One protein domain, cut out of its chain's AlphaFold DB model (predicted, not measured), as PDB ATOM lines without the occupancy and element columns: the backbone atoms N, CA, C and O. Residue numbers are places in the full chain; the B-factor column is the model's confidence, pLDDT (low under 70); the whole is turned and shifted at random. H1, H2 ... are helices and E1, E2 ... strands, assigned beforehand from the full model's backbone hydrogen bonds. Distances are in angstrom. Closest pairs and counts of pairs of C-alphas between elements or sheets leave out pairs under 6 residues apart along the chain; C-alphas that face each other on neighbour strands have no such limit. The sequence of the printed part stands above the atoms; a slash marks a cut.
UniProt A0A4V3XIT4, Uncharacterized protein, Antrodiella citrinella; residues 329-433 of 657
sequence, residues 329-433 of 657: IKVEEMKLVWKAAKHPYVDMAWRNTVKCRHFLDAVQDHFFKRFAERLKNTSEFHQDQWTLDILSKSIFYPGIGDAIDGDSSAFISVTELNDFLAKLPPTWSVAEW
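AT A GLANCE: This is residues 329 to 433 of the 657 residues of an uncharacterized protein of Antrodiella citrinella (UniProt A0A4V3XIT4). One long helix, H2, is the spine of a compact helical body: H1 crosses it on one side, H3 folds back along it as a helical hairpin, and H4 crosses its first residues, with H5 packed on H4. Beside those first residues the short strands E1 and E2 pair, and residues 343 to 348, in the link from H1 to E1, stick out as a free loop. The printed part has 105 residues with six named helices and two named strands, in the order H1 E1 H2 H3 H4 E2 H5 H6; the sheet, E1 - E2, is antiparallel and the class is mostly helix. It is compact, with a radius of gyration of the C-alphas of 14.0 A and spans of 42 by 35 by 27 A.

IN THESE COORDINATES: H1, residues 332 to 340, begins with C-alpha 332 at (50.032, -22.676, -17.288) and is 12.0 A long. E1 is residues 353 to 355, 7.0 A. H2, residues 356 to 378, is 33.0 A long, from C-alpha 356 at (32.527, -21.923, -24.758) to C-alpha 378 at (63.029, -29.792, -34.504). H3 is residues 385 to 391, 10.2 A; H4 is residues 397 to 404, 10.9 A. E2, residues 411 to 413, is 6.6 A; H5, residues 414 to 421, is 10.4 A. H6, residues 430 to 433, 5.0 A, ends with C-alpha 433 at (42.260, -34.593, -22.415).

HOW THE PARTS SIT: The hub is H2. With residues 359 to 366 alone it touches H1, closest C-alphas Val 337 and Val 363 at 6.3 A, only just about perpendicular at 71 degrees. With residues 364 to 371 alone it touches H3, closest C-alphas Gln 364 and Leu 391 at 5.8 A, at a shallow tilt of 18 degrees, opposite ways. With residues 356 to 360 alone it touches H4, closest C-alphas Cys 356 and Gly 401 at 6.0 A, about perpendicular at 75 degrees. H4 touches H5, closest C-alphas Ile 404 and Glu 416 at 5.7 A, about perpendicular at 81 degrees. H6 is close to H3 but not clearly touching, closest C-alphas Thr 387 and Ala 431 at 6.2 A. H2 and H5 are apart. Between E1 and E2, N 354 and O 412 are 3.0 A apart and N 412 and O 354 2.8 A, within hydrogen-bond range. In H1, H2, H4 and H5 every O i to N i+4 pair is within range; H3 has 1 of 3, beside 3 of 4 O i to N i+3 pairs, and H6 is too short for an i+4 pair.

THE WHOLE: The C-alphas farthest apart, those of Ser 379 and Asp 407, are 43.3 A apart. The printed part has no cut, and the link from H1 to E1 is long, with 12 residues. The mean pLDDT of the printed part is 84.5; residues 341 to 350 are under 70.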
ATOM      1  N   ILE A 329      44.147 -19.329 -13.428       87.81
ATOM      2  CA  ILE A 329      44.132 -20.648 -14.080       87.81
ATOM      3  C   ILE A 329      45.361 -21.447 -13.625       87.81
ATOM      4  O   ILE A 329      46.500 -21.041 -13.841       87.81
ATOM      5  N   LYS A 330      45.118 -22.609 -13.010       91.31
ATOM      6  CA  LYS A 330      46.125 -23.474 -12.368       91.31
ATOM      7  C   LYS A 330      47.081 -24.141 -13.370       91.31
ATOM      8  O   LYS A 330      48.203 -24.484 -13.008       91.31
ATOM      9  N   VAL A 331      46.640 -24.356 -14.612       92.00
ATOM     10  CA  VAL A 331      47.431 -24.994 -15.679       92.00
ATOM     11  C   VAL A 331      48.005 -23.924 -16.603       92.00
ATOM     12  O   VAL A 331      47.268 -23.303 -17.368       92.00
ATOM     13  N   GLU A 332      49.329 -23.748 -16.565       91.00
ATOM     14  CA  GLU A 332      50.032 -22.676 -17.288       91.00
ATOM     15  C   GLU A 332      49.755 -22.694 -18.808       91.00
ATOM     16  O   GLU A 332      49.605 -21.644 -19.419       91.00
ATOM     17  N   GLU A 333      49.571 -23.867 -19.424       90.56
ATOM     18  CA  GLU A 333      49.207 -23.972 -20.848       90.56
ATOM     19  C   GLU A 333      47.845 -23.326 -21.169       90.56
ATOM     20  O   GLU A 333      47.727 -22.546 -22.112       90.56
ATOM     21  N   MET A 334      46.815 -23.568 -20.354       93.62
ATOM     22  CA  MET A 334      45.483 -22.979 -20.564       93.62
ATOM     23  C   MET A 334      45.419 -21.511 -20.127       93.62
ATOM     24  O   MET A 334      44.684 -20.711 -20.707       93.62
ATOM     25  N   LYS A 335      46.264 -21.123 -19.169       90.38
ATOM     26  CA  LYS A 335      46.546 -19.727 -18.830       90.38
ATOM     27  C   LYS A 335      47.168 -18.967 -20.005       90.38
ATOM     28  O   LYS A 335      46.742 -17.844 -20.269       90.38
ATOM     29  N   LEU A 336      48.094 -19.572 -20.759       89.06
ATOM     30  CA  LEU A 336      48.625 -18.981 -21.994       89.06
ATOM     31  C   LEU A 336      47.523 -18.773 -23.044       89.06
ATOM     32  O   LEU A 336      47.476 -17.694 -23.628       89.06
ATOM     33  N   VAL A 337      46.602 -19.728 -23.238       89.00
ATOM     34  CA  VAL A 337      45.439 -19.547 -24.139       89.00
ATOM     35  C   VAL A 337      44.589 -18.343 -23.713       89.00
ATOM     36  O   VAL A 337      44.341 -17.437 -24.508       89.00
ATOM     37  N   TRP A 338      44.194 -18.288 -22.438       87.31
ATOM     38  CA  TRP A 338      43.332 -17.228 -21.899       87.31
ATOM     39  C   TRP A 338      44.011 -15.845 -21.892       87.31
ATOM     40  O   TRP A 338      43.346 -14.813 -21.995       87.31
ATOM     41  N   LYS A 339      45.346 -15.808 -21.802       83.44
ATOM     42  CA  LYS A 339      46.175 -14.593 -21.874       83.44
ATOM     43  C   LYS A 339      46.412 -14.125 -23.315       83.44
ATOM     44  O   LYS A 339      46.390 -12.922 -23.573       83.44
ATOM     45  N   ALA A 340      46.588 -15.060 -24.251       73.00
ATOM     46  CA  ALA A 340      46.765 -14.793 -25.680       73.00
ATOM     47  C   ALA A 340      45.495 -14.249 -26.361       73.00
ATOM     48  O   ALA A 340      45.584 -13.648 -27.426       73.00
ATOM     49  N   ALA A 341      44.328 -14.374 -25.722       65.62
ATOM     50  CA  ALA A 341      43.067 -13.783 -26.173       65.62
ATOM     51  C   ALA A 341      43.016 -12.233 -26.151       65.62
ATOM     52  O   ALA A 341      41.973 -11.651 -26.452       65.62
ATOM     53  N   LYS A 342      44.117 -11.536 -25.817       55.19
ATOM     54  CA  LYS A 342      44.264 -10.090 -26.057       55.19
ATOM     55  C   LYS A 342      44.306  -9.800 -27.564       55.19
ATOM     56  O   LYS A 342      45.361  -9.859 -28.192       55.19
ATOM     57  N   HIS A 343      43.156  -9.454 -28.137       43.72
ATOM     58  CA  HIS A 343      43.058  -9.031 -29.531       43.72
ATOM     59  C   HIS A 343      43.721  -7.649 -29.739       43.72
ATOM     60  O   HIS A 343      43.404  -6.732 -28.980       43.72
ATOM     61  N   PRO A 344      44.569  -7.432 -30.768       38.09
ATOM     62  CA  PRO A 344      45.318  -6.174 -30.934       38.09
ATOM     63  C   PRO A 344      44.470  -4.909 -31.139       38.09
ATOM     64  O   PRO A 344      44.996  -3.804 -31.051       38.09
ATOM     65  N   TYR A 345      43.176  -5.067 -31.439       35.72
ATOM     66  CA  TYR A 345      42.255  -3.972 -31.768       35.72
ATOM     67  C   TYR A 345      40.984  -3.945 -30.902       35.72
ATOM     68  O   TYR A 345      40.041  -3.237 -31.241       35.72
ATOM     69  N   VAL A 346      40.907  -4.743 -29.825       39.25
ATOM     70  CA  VAL A 346      39.756  -4.746 -28.896       39.25
ATOM     71  C   VAL A 346      40.230  -5.042 -27.467       39.25
ATOM     72  O   VAL A 346      40.678  -6.152 -27.193       39.25
ATOM     73  N   ASP A 347      40.020  -4.114 -26.526       37.28
ATOM     74  CA  ASP A 347      40.398  -4.236 -25.097       37.28
ATOM     75  C   ASP A 347      39.625  -5.306 -24.288       37.28
ATOM     76  O   ASP A 347      39.690  -5.375 -23.058       37.28
ATOM     77  N   MET A 348      38.905  -6.205 -24.961       47.03
ATOM     78  CA  MET A 348      38.218  -7.340 -24.344       47.03
ATOM     79  C   MET A 348      39.140  -8.555 -24.221       47.03
ATOM     80  O   MET A 348      38.863  -9.627 -24.760       47.03
ATOM     81  N   ALA A 349      40.207  -8.403 -23.432       61.66
ATOM     82  CA  ALA A 349      40.850  -9.555 -22.807       61.66
ATOM     83  C   ALA A 349      39.790 -10.369 -22.041       61.66
ATOM     84  O   ALA A 349      38.928  -9.793 -21.366       61.66
ATOM     85  N   TRP A 350      39.833 -11.700 -22.140       69.19
ATOM     86  CA  TRP A 350      38.849 -12.549 -21.468       69.19
ATOM     87  C   TRP A 350      38.895 -12.342 -19.951       69.19
ATOM     88  O   TRP A 350      39.954 -12.432 -19.322       69.19
ATOM     89  N   ARG A 351      37.729 -12.033 -19.373       74.44
ATOM     90  CA  ARG A 351      37.559 -11.789 -17.934       74.44
ATOM     91  C   ARG A 351      37.418 -13.136 -17.204       74.44
ATOM     92  O   ARG A 351      38.037 -14.112 -17.607       74.44
ATOM     93  N   ASN A 352      36.626 -13.209 -16.133       71.06
ATOM     94  CA  ASN A 352      36.411 -14.452 -15.374       71.06
ATOM     95  C   ASN A 352      35.651 -15.534 -16.167       71.06
ATOM     96  O   ASN A 352      35.641 -16.689 -15.747       71.06
ATOM     97  N   THR A 353      35.016 -15.163 -17.285       75.81
ATOM     98  CA  THR A 353      34.269 -16.053 -18.180       75.81
ATOM     99  C   THR A 353      34.553 -15.748 -19.654       75.81
ATOM    100  O   THR A 353      34.926 -14.630 -20.025       75.81
ATOM    101  N   VAL A 354      34.341 -16.755 -20.500       82.75
ATOM    102  CA  VAL A 354      34.463 -16.718 -21.965       82.75
ATOM    103  C   VAL A 354      33.342 -17.564 -22.579       82.75
ATOM    104  O   VAL A 354      32.893 -18.522 -21.963       82.75
ATOM    105  N   LYS A 355      32.853 -17.247 -23.787       81.50
ATOM    106  CA  LYS A 355      31.902 -18.134 -24.486       81.50
ATOM    107  C   LYS A 355      32.590 -19.448 -24.843       81.50
ATOM    108  O   LYS A 355      33.643 -19.401 -25.476       81.50
ATOM    109  N   CYS A 356      31.963 -20.586 -24.534       86.62
ATOM    110  CA  CYS A 356      32.527 -21.923 -24.758       86.62
ATOM    111  C   CYS A 356      33.135 -22.076 -26.168       86.62
ATOM    112  O   CYS A 356      34.299 -22.444 -26.315       86.62
ATOM    113  N   ARG A 357      32.397 -21.658 -27.208       84.44
ATOM    114  CA  ARG A 357      32.869 -21.682 -28.602       84.44
ATOM    115  C   ARG A 357      34.206 -20.956 -28.809       84.44
ATOM    116  O   ARG A 357      35.116 -21.529 -29.394       84.44
ATOM    117  N   HIS A 358      34.322 -19.720 -28.317       85.31
ATOM    118  CA  HIS A 358      35.515 -18.887 -28.510       85.31
ATOM    119  C   HIS A 358      36.720 -19.435 -27.731       85.31
ATOM    120  O   HIS A 358      37.853 -19.308 -28.188       85.31
ATOM    121  N   PHE A 359      36.472 -20.053 -26.570       90.56
ATOM    122  CA  PHE A 359      37.503 -20.750 -25.806       90.56
ATOM    123  C   PHE A 359      38.097 -21.906 -26.614       90.56
ATOM    124  O   PHE A 359      39.308 -21.961 -26.805       90.56
ATOM    125  N   LEU A 360      37.239 -22.781 -27.143       90.62
ATOM    126  CA  LEU A 360      37.665 -23.964 -27.889       90.62
ATOM    127  C   LEU A 360      38.346 -23.612 -29.219       90.62
ATOM    128  O   LEU A 360      39.363 -24.225 -29.539       90.62
ATOM    129  N   ASP A 361      37.884 -22.572 -29.925       84.94
ATOM    130  CA  ASP A 361      38.594 -22.042 -31.100       84.94
ATOM    131  C   ASP A 361      40.024 -21.587 -30.743       84.94
ATOM    132  O   ASP A 361      40.967 -21.953 -31.437       84.94
ATOM    133  N   ALA A 362      40.239 -20.871 -29.630       89.88
ATOM    134  CA  ALA A 362      41.592 -20.458 -29.233       89.88
ATOM    135  C   ALA A 362      42.463 -21.612 -28.702       89.88
ATOM    136  O   ALA A 362      43.683 -21.575 -28.866       89.88
ATOM    137  N   VAL A 363      41.868 -22.636 -28.078       91.44
ATOM    138  CA  VAL A 363      42.579 -23.864 -27.675       91.44
ATOM    139  C   VAL A 363      43.068 -24.625 -28.913       91.44
ATOM    140  O   VAL A 363      44.239 -25.007 -28.978       91.44
ATOM    141  N   GLN A 364      42.212 -24.776 -29.930       91.06
ATOM    142  CA  GLN A 364      42.584 -25.314 -31.241       91.06
ATOM    143  C   GLN A 364      43.715 -24.496 -31.876       91.06
ATOM    144  O   GLN A 364      44.672 -25.067 -32.403       91.06
ATOM    145  N   ASP A 365      43.627 -23.166 -31.827       84.94
ATOM    146  CA  ASP A 365      44.614 -22.267 -32.429       84.94
ATOM    147  C   ASP A 365      45.967 -22.315 -31.700       84.94
ATOM    148  O   ASP A 365      47.025 -22.275 -32.332       84.94
ATOM    149  N   HIS A 366      45.946 -22.460 -30.372       90.56
ATOM    150  CA  HIS A 366      47.137 -22.629 -29.543       90.56
ATOM    151  C   HIS A 366      47.869 -23.934 -29.860       90.56
ATOM    152  O   HIS A 366      49.065 -23.899 -30.149       90.56
ATOM    153  N   PHE A 367      47.169 -25.075 -29.862       89.75
ATOM    154  CA  PHE A 367      47.791 -26.360 -30.192       89.75
ATOM    155  C   PHE A 367      48.303 -26.392 -31.638       89.75
ATOM    156  O   PHE A 367      49.417 -26.860 -31.873       89.75
ATOM    157  N   PHE A 368      47.560 -25.820 -32.594       87.31
ATOM    158  CA  PHE A 368      48.012 -25.692 -33.982       87.31
ATOM    159  C   PHE A 368      49.337 -24.917 -34.086       87.31
ATOM    160  O   PHE A 368      50.304 -25.426 -34.658       87.31
ATOM    161  N   LYS A 369      49.419 -23.727 -33.473       88.06
ATOM    162  CA  LYS A 369      50.635 -22.892 -33.468       88.06
ATOM    163  C   LYS A 369      51.795 -23.593 -32.757       88.06
ATOM    164  O   LYS A 369      52.849 -23.778 -33.362       88.06
ATOM    165  N   ARG A 370      51.579 -24.085 -31.530       89.62
ATOM    166  CA  ARG A 370      52.581 -24.801 -30.716       89.62
ATOM    167  C   ARG A 370      53.170 -26.014 -31.447       89.62
ATOM    168  O   ARG A 370      54.376 -26.257 -31.372       89.62
ATOM    169  N   PHE A 371      52.347 -26.806 -32.136       89.31
ATOM    170  CA  PHE A 371      52.831 -28.006 -32.827       89.31
ATOM    171  C   PHE A 371      53.531 -27.665 -34.153       89.31
ATOM    172  O   PHE A 371      54.558 -28.273 -34.462       89.31
ATOM    173  N   ALA A 372      53.054 -26.654 -34.889       84.56
ATOM    174  CA  ALA A 372      53.725 -26.144 -36.087       84.56
ATOM    175  C   ALA A 372      55.094 -25.511 -35.766       84.56
ATOM    176  O   ALA A 372      56.066 -25.739 -36.487       84.56
ATOM    177  N   GLU A 373      55.204 -24.777 -34.654       87.44
ATOM    178  CA  GLU A 373      56.474 -24.247 -34.144       87.44
ATOM    179  C   GLU A 373      57.454 -25.364 -33.774       87.44
ATOM    180  O   GLU A 373      58.625 -25.290 -34.147       87.44
ATOM    181  N   ARG A 374      56.993 -26.440 -33.115       85.38
ATOM    182  CA  ARG A 374      57.848 -27.609 -32.855       85.38
ATOM    183  C   ARG A 374      58.346 -28.240 -34.156       85.38
ATOM    184  O   ARG A 374      59.550 -28.425 -34.292       85.38
ATOM    185  N   LEU A 375      57.457 -28.496 -35.119       83.38
ATOM    186  CA  LEU A 375      57.834 -29.070 -36.415       83.38
ATOM    187  C   LEU A 375      58.862 -28.197 -37.152       83.38
ATOM    188  O   LEU A 375      59.820 -28.722 -37.712       83.38
ATOM    189  N   LYS A 376      58.715 -26.868 -37.096       85.69
ATOM    190  CA  LYS A 376      59.676 -25.910 -37.661       85.69
ATOM    191  C   LYS A 376      61.036 -25.920 -36.946       85.69
ATOM    192  O   LYS A 376      62.056 -25.717 -37.598       85.69
ATOM    193  N   ASN A 377      61.050 -26.125 -35.629       89.69
ATOM    194  CA  ASN A 377      62.253 -25.996 -34.802       89.69
ATOM    195  C   ASN A 377      63.038 -27.310 -34.633       89.69
ATOM    196  O   ASN A 377      64.249 -27.256 -34.442       89.69
ATOM    197  N   THR A 378      62.380 -28.475 -34.685       89.00
ATOM    198  CA  THR A 378      63.029 -29.792 -34.504       89.00
ATOM    199  C   THR A 378      62.935 -30.712 -35.721       89.00
ATOM    200  O   THR A 378      63.519 -31.790 -35.691       89.00
ATOM    201  N   SER A 379      62.205 -30.331 -36.778       85.25
ATOM    202  CA  SER A 379      61.859 -31.204 -37.919       85.25
ATOM    203  C   SER A 379      61.075 -32.473 -37.533       85.25
ATOM    204  O   SER A 379      60.958 -33.400 -38.332       85.25
ATOM    205  N   GLU A 380      60.492 -32.509 -36.330       83.69
ATOM    206  CA  GLU A 380      59.692 -33.623 -35.811       83.69
ATOM    207  C   GLU A 380      58.268 -33.166 -35.478       83.69
ATOM    208  O   GLU A 380      58.056 -32.096 -34.903       83.69
ATOM    209  N   PHE A 381      57.279 -34.014 -35.760       82.50
ATOM    210  CA  PHE A 381      55.905 -33.778 -35.315       82.50
ATOM    211  C   PHE A 381      55.795 -33.831 -33.785       82.50
ATOM    212  O   PHE A 381      56.442 -34.646 -33.124       82.50
ATOM    213  N   HIS A 382      54.920 -33.004 -33.205       90.44
ATOM    214  CA  HIS A 382      54.563 -33.139 -31.792       90.44
ATOM    215  C   HIS A 382      53.911 -34.512 -31.552       90.44
ATOM    216  O   HIS A 382      53.110 -34.964 -32.370       90.44
ATOM    217  N   GLN A 383      54.209 -35.172 -30.428       90.88
ATOM    218  CA  GLN A 383      53.638 -36.495 -30.117       90.88
ATOM    219  C   GLN A 383      52.096 -36.481 -30.161       90.88
ATOM    220  O   GLN A 383      51.480 -37.410 -30.676       90.88
ATOM    221  N   ASP A 384      51.495 -35.369 -29.722       93.25
ATOM    222  CA  ASP A 384      50.046 -35.143 -29.679       93.25
ATOM    223  C   ASP A 384      49.476 -34.539 -30.977       93.25
ATOM    224  O   ASP A 384      48.315 -34.149 -30.994       93.25
ATOM    225  N   GLN A 385      50.244 -34.450 -32.074       91.88
ATOM    226  CA  GLN A 385      49.789 -33.877 -33.359       91.88
ATOM    227  C   GLN A 385      48.449 -34.463 -33.833       91.88
ATOM    228  O   GLN A 385      47.639 -33.756 -34.427       91.88
ATOM    229  N   TRP A 386      48.219 -35.746 -33.537       91.38
ATOM    230  CA  TRP A 386      47.000 -36.493 -33.853       91.38
ATOM    231  C   TRP A 386      45.725 -35.864 -33.261       91.38
ATOM    232  O   TRP A 386      44.660 -35.966 -33.855       91.38
ATOM    233  N   THR A 387      45.825 -35.154 -32.133       93.75
ATOM    234  CA  THR A 387      44.681 -34.482 -31.487       93.75
ATOM    235  C   THR A 387      44.027 -33.439 -32.395       93.75
ATOM    236  O   THR A 387      42.813 -33.248 -32.342       93.75
ATOM    237  N   LEU A 388      44.792 -32.812 -33.297       90.44
ATOM    238  CA  LEU A 388      44.267 -31.830 -34.245       90.44
ATOM    239  C   LEU A 388      43.358 -32.448 -35.320       90.44
ATOM    240  O   LEU A 388      42.537 -31.715 -35.870       90.44
ATOM    241  N   ASP A 389      43.400 -33.766 -35.561       87.00
ATOM    242  CA  ASP A 389      42.414 -34.458 -36.414       87.00
ATOM    243  C   ASP A 389      40.984 -34.304 -35.865       87.00
ATOM    244  O   ASP A 389      40.026 -34.379 -36.634       87.00
ATOM    245  N   ILE A 390      40.839 -34.107 -34.550       89.06
ATOM    246  CA  ILE A 390      39.563 -33.953 -33.841       89.06
ATOM    247  C   ILE A 390      39.367 -32.492 -33.418       89.06
ATOM    248  O   ILE A 390      38.339 -31.901 -33.728       89.06
ATOM    249  N   LEU A 391      40.365 -31.866 -32.784       88.31
ATOM    250  CA  LEU A 391      40.246 -30.502 -32.252       88.31
ATOM    251  C   LEU A 391      40.081 -29.421 -33.337       88.31
ATOM    252  O   LEU A 391      39.543 -28.365 -33.033       88.31
ATOM    253  N   SER A 392      40.464 -29.670 -34.596       85.31
ATOM    254  CA  SER A 392      40.135 -28.768 -35.722       85.31
ATOM    255  C   SER A 392      38.670 -28.848 -36.179       85.31
ATOM    256  O   SER A 392      38.170 -27.948 -36.857       85.31
ATOM    257  N   LYS A 393      37.950 -29.918 -35.820       83.50
ATOM    258  CA  LYS A 393      36.587 -30.192 -36.283       83.50
ATOM    259  C   LYS A 393      35.587 -29.747 -35.230       83.50
ATOM    260  O   LYS A 393      35.171 -30.507 -34.362       83.50
ATOM    261  N   SER A 394      35.137 -28.501 -35.356       84.44
ATOM    262  CA  SER A 394      34.257 -27.873 -34.360       84.44
ATOM    263  C   SER A 394      32.846 -28.476 -34.194       84.44
ATOM    264  O   SER A 394      32.066 -27.982 -33.383       84.44
ATOM    265  N   ILE A 395      32.538 -29.570 -34.901       80.31
ATOM    266  CA  ILE A 395      31.403 -30.462 -34.614       80.31
ATOM    267  C   ILE A 395      31.562 -31.196 -33.270       80.31
ATOM    268  O   ILE A 395      30.563 -31.449 -32.610       80.31
ATOM    269  N   PHE A 396      32.797 -31.469 -32.828       87.31
ATOM    270  CA  PHE A 396      33.088 -32.171 -31.569       87.31
ATOM    271  C   PHE A 396      33.231 -31.237 -30.353       87.31
ATOM    272  O   PHE A 396      33.376 -31.688 -29.219       87.31
ATOM    273  N   TYR A 397      33.169 -29.918 -30.564       90.44
ATOM    274  CA  TYR A 397      33.225 -28.934 -29.480       90.44
ATOM    275  C   TYR A 397      32.140 -29.104 -28.398       90.44
ATOM    276  O   TYR A 397      32.480 -28.872 -27.239       90.44
ATOM    277  N   PRO A 398      30.877 -29.493 -28.697       88.44
ATOM    278  CA  PRO A 398      29.854 -29.678 -27.668       88.44
ATOM    279  C   PRO A 398      30.253 -30.693 -26.594       88.44
ATOM    280  O   PRO A 398      30.044 -30.411 -25.425       88.44
ATOM    281  N   GLY A 399      30.921 -31.801 -26.944       90.94
ATOM    282  CA  GLY A 399      31.385 -32.786 -25.955       90.94
ATOM    283  C   GLY A 399      32.393 -32.207 -24.953       90.94
ATOM    284  O   GLY A 399      32.309 -32.471 -23.755       90.94
ATOM    285  N   ILE A 400      33.297 -31.338 -25.424       95.12
ATOM    286  CA  ILE A 400      34.232 -30.604 -24.556       95.12
ATOM    287  C   ILE A 400      33.493 -29.527 -23.751       95.12
ATOM    288  O   ILE A 400      33.754 -29.347 -22.564       95.12
ATOM    289  N   GLY A 401      32.568 -28.811 -24.398       93.12
ATOM    290  CA  GLY A 401      31.749 -27.772 -23.784       93.12
ATOM    291  C   GLY A 401      30.945 -28.317 -22.616       93.12
ATOM    292  O   GLY A 401      31.179 -27.900 -21.489       93.12
ATOM    293  N   ASP A 402      30.105 -29.317 -22.868       91.25
ATOM    294  CA  ASP A 402      29.259 -29.985 -21.880       91.25
ATOM    295  C   ASP A 402      30.059 -30.654 -20.750       91.25
ATOM    296  O   ASP A 402      29.497 -30.919 -19.689       91.25
ATOM    297  N   ALA A 403      31.353 -30.940 -20.936       93.62
ATOM    298  CA  ALA A 403      32.231 -31.474 -19.891       93.62
ATOM    299  C   ALA A 403      32.807 -30.393 -18.954       93.62
ATOM    300  O   ALA A 403      33.126 -30.696 -17.800       93.62
ATOM    301  N   ILE A 404      32.933 -29.150 -19.435       93.38
ATOM    302  CA  ILE A 404      33.432 -27.996 -18.671       93.38
ATOM    303  C   ILE A 404      32.257 -27.193 -18.095       93.38
ATOM    304  O   ILE A 404      32.158 -27.057 -16.880       93.38
ATOM    305  N   ASP A 405      31.372 -26.712 -18.971       88.62
ATOM    306  CA  ASP A 405      30.164 -25.930 -18.679       88.62
ATOM    307  C   ASP A 405      29.198 -26.783 -17.837       88.62
ATOM    308  O   ASP A 405      28.601 -27.762 -18.303       88.62
ATOM    309  N   GLY A 406      29.133 -26.478 -16.539       78.69
ATOM    310  CA  GLY A 406      28.383 -27.256 -15.556       78.69
ATOM    311  C   GLY A 406      26.922 -26.829 -15.426       78.69
ATOM    312  O   GLY A 406      26.061 -27.660 -15.104       78.69
ATOM    313  N   ASP A 407      26.636 -25.553 -15.685       78.81
ATOM    314  CA  ASP A 407      25.308 -24.947 -15.564       78.81
ATOM    315  C   ASP A 407      24.554 -24.840 -16.903       78.81
ATOM    316  O   ASP A 407      23.361 -24.542 -16.917       78.81
ATOM    317  N   SER A 408      25.202 -25.178 -18.021       79.69
ATOM    318  CA  SER A 408      24.698 -25.020 -19.389       79.69
ATOM    319  C   SER A 408      24.419 -23.553 -19.751       79.69
ATOM    320  O   SER A 408      23.446 -23.226 -20.439       79.69
ATOM    321  N   SER A 409      25.273 -22.637 -19.285       79.12
ATOM    322  CA  SER A 409      25.216 -21.205 -19.617       79.12
ATOM    323  C   SER A 409      25.706 -20.876 -21.034       79.12
ATOM    324  O   SER A 409      25.435 -19.778 -21.531       79.12
ATOM    325  N   ALA A 410      26.400 -21.808 -21.699       79.12
ATOM    326  CA  ALA A 410      27.218 -21.626 -22.904       79.12
ATOM    327  C   ALA A 410      28.477 -20.754 -22.693       79.12
ATOM    328  O   ALA A 410      29.120 -20.309 -23.659       79.12
ATOM    329  N   PHE A 411      28.861 -20.529 -21.435       81.88
ATOM    330  CA  PHE A 411      30.110 -19.890 -21.035       81.88
ATOM    331  C   PHE A 411      30.971 -20.878 -20.242       81.88
ATOM    332  O   PHE A 411      30.484 -21.835 -19.663       81.88
ATOM    333  N   ILE A 412      32.277 -20.638 -20.240       86.19
ATOM    334  CA  ILE A 412      33.245 -21.331 -19.395       86.19
ATOM    335  C   ILE A 412      33.811 -20.291 -18.438       86.19
ATOM    336  O   ILE A 412      34.324 -19.255 -18.879       86.19
ATOM    337  N   SER A 413      33.724 -20.552 -17.137       86.25
ATOM    338  CA  SER A 413      34.427 -19.788 -16.108       86.25
ATOM    339  C   SER A 413      35.840 -20.321 -15.848       86.25
ATOM    340  O   SER A 413      36.170 -21.473 -16.137       86.25
ATOM    341  N   VAL A 414      36.685 -19.485 -15.240       86.19
ATOM    342  CA  VAL A 414      38.002 -19.913 -14.735       86.19
ATOM    343  C   VAL A 414      37.875 -21.028 -13.682       86.19
ATOM    344  O   VAL A 414      38.754 -21.883 -13.594       86.19
ATOM    345  N   THR A 415      36.787 -21.055 -12.905       88.62
ATOM    346  CA  THR A 415      36.512 -22.107 -11.912       88.62
ATOM    347  C   THR A 415      36.246 -23.447 -12.595       88.62
ATOM    348  O   THR A 415      36.986 -24.400 -12.376       88.62
ATOM    349  N   GLU A 416      35.276 -23.499 -13.511       90.38
ATOM    350  CA  GLU A 416      34.930 -24.722 -14.249       90.38
ATOM    351  C   GLU A 416      36.114 -25.271 -15.046       90.38
ATOM    352  O   GLU A 416      36.384 -26.470 -15.006       90.38
ATOM    353  N   LEU A 417      36.879 -24.399 -15.712       94.06
ATOM    354  CA  LEU A 417      38.092 -24.806 -16.417       94.06
ATOM    355  C   LEU A 417      39.130 -25.405 -15.453       94.06
ATOM    356  O   LEU A 417      39.728 -26.438 -15.753       94.06
ATOM    357  N   ASN A 418      39.330 -24.799 -14.282       93.50
ATOM    358  CA  ASN A 418      40.227 -25.330 -13.258       93.50
ATOM    359  C   ASN A 418      39.771 -26.691 -12.717       93.50
ATOM    360  O   ASN A 418      40.622 -27.539 -12.452       93.50
ATOM    361  N   ASP A 419      38.469 -26.914 -12.558       91.12
ATOM    362  CA  ASP A 419      37.923 -28.130 -11.943       91.12
ATOM    363  C   ASP A 419      37.668 -29.253 -12.967       91.12
ATOM    364  O   ASP A 419      37.613 -30.433 -12.612       91.12
ATOM    365  N   PHE A 420      37.598 -28.911 -14.255       94.50
ATOM    366  CA  PHE A 420      37.778 -29.824 -15.384       94.50
ATOM    367  C   PHE A 420      39.239 -30.285 -15.508       94.50
ATOM    368  O   PHE A 420      39.506 -31.477 -15.669       94.50
ATOM    369  N   LEU A 421      40.199 -29.362 -15.388       95.38
ATOM    370  CA  LEU A 421      41.631 -29.666 -15.480       95.38
ATOM    371  C   LEU A 421      42.187 -30.356 -14.227       95.38
ATOM    372  O   LEU A 421      43.117 -31.145 -14.340       95.38
ATOM    373  N   ALA A 422      41.594 -30.148 -13.049       93.00
ATOM    374  CA  ALA A 422      41.945 -30.884 -11.828       93.00
ATOM    375  C   ALA A 422      41.675 -32.401 -11.929       93.00
ATOM    376  O   ALA A 422      42.179 -33.170 -11.112       93.00
ATOM    377  N   LYS A 423      40.893 -32.833 -12.928       91.25
ATOM    378  CA  LYS A 423      40.566 -34.238 -13.223       91.25
ATOM    379  C   LYS A 423      41.470 -34.851 -14.309       91.25
ATOM    380  O   LYS A 423      41.306 -36.026 -14.630       91.25
ATOM    381  N   LEU A 424      42.417 -34.080 -14.861       93.69
ATOM    382  CA  LEU A 424      43.408 -34.530 -15.846       93.69
ATOM    383  C   LEU A 424      44.277 -35.668 -15.270       93.69
ATOM    384  O   LEU A 424      44.962 -35.454 -14.267       93.69
ATOM    385  N   PRO A 425      44.326 -36.860 -15.895       92.81
ATOM    386  CA  PRO A 425      45.234 -37.918 -15.462       92.81
ATOM    387  C   PRO A 425      46.706 -37.479 -15.615       92.81
ATOM    388  O   PRO A 425      47.085 -37.072 -16.712       92.81
ATOM    389  N   PRO A 426      47.589 -37.634 -14.603       89.12
ATOM    390  CA  PRO A 426      48.977 -37.132 -14.651       89.12
ATOM    391  C   PRO A 426      49.897 -37.707 -15.746       89.12
ATOM    392  O   PRO A 426      51.056 -37.319 -15.841       89.12
ATOM    393  N   THR A 427      49.413 -38.663 -16.547       91.38
ATOM    394  CA  THR A 427      50.142 -39.276 -17.673       91.38
ATOM    395  C   THR A 427      49.577 -38.883 -19.040       91.38
ATOM    396  O   THR A 427      49.940 -39.502 -20.041       91.38
ATOM    397  N   TRP A 428      48.650 -37.920 -19.079       95.19
ATOM    398  CA  TRP A 428      47.992 -37.418 -20.286       95.19
ATOM    399  C   TRP A 428      48.349 -35.941 -20.498       95.19
ATOM    400  O   TRP A 428      48.494 -35.193 -19.530       95.19
ATOM    401  N   SER A 429      48.453 -35.496 -21.752       96.38
ATOM    402  CA  SER A 429      48.584 -34.066 -22.063       96.38
ATOM    403  C   SER A 429      47.224 -33.355 -22.100       96.38
ATOM    404  O   SER A 429      46.168 -33.982 -22.212       96.38
ATOM    405  N   VAL A 430      47.231 -32.019 -22.027       96.94
ATOM    406  CA  VAL A 430      45.991 -31.226 -22.106       96.94
ATOM    407  C   VAL A 430      45.301 -31.427 -23.463       96.94
ATOM    408  O   VAL A 430      44.079 -31.529 -23.517       96.94
ATOM    409  N   ALA A 431      46.068 -31.583 -24.548       96.38
ATOM    410  CA  ALA A 431      45.526 -31.879 -25.874       96.38
ATOM    411  C   ALA A 431      44.817 -33.247 -25.915       96.38
ATOM    412  O   ALA A 431      43.716 -33.354 -26.462       96.38
ATOM    413  N   GLU A 432      45.402 -34.282 -25.297       97.19
ATOM    414  CA  GLU A 432      44.768 -35.603 -25.167       97.19
ATOM    415  C   GLU A 432      43.462 -35.528 -24.364       97.19
ATOM    416  O   GLU A 432      42.466 -36.137 -24.749       97.19
ATOM    417  N   TRP A 433      43.434 -34.750 -23.278       97.56
ATOM    418  CA  TRP A 433      42.260 -34.593 -22.415       97.56
ATOM    419  C   TRP A 433      41.098 -33.884 -23.114       97.56
ATOM    420  O   TRP A 433      39.981 -34.397 -23.108       97.56
TER     421      TRP A 433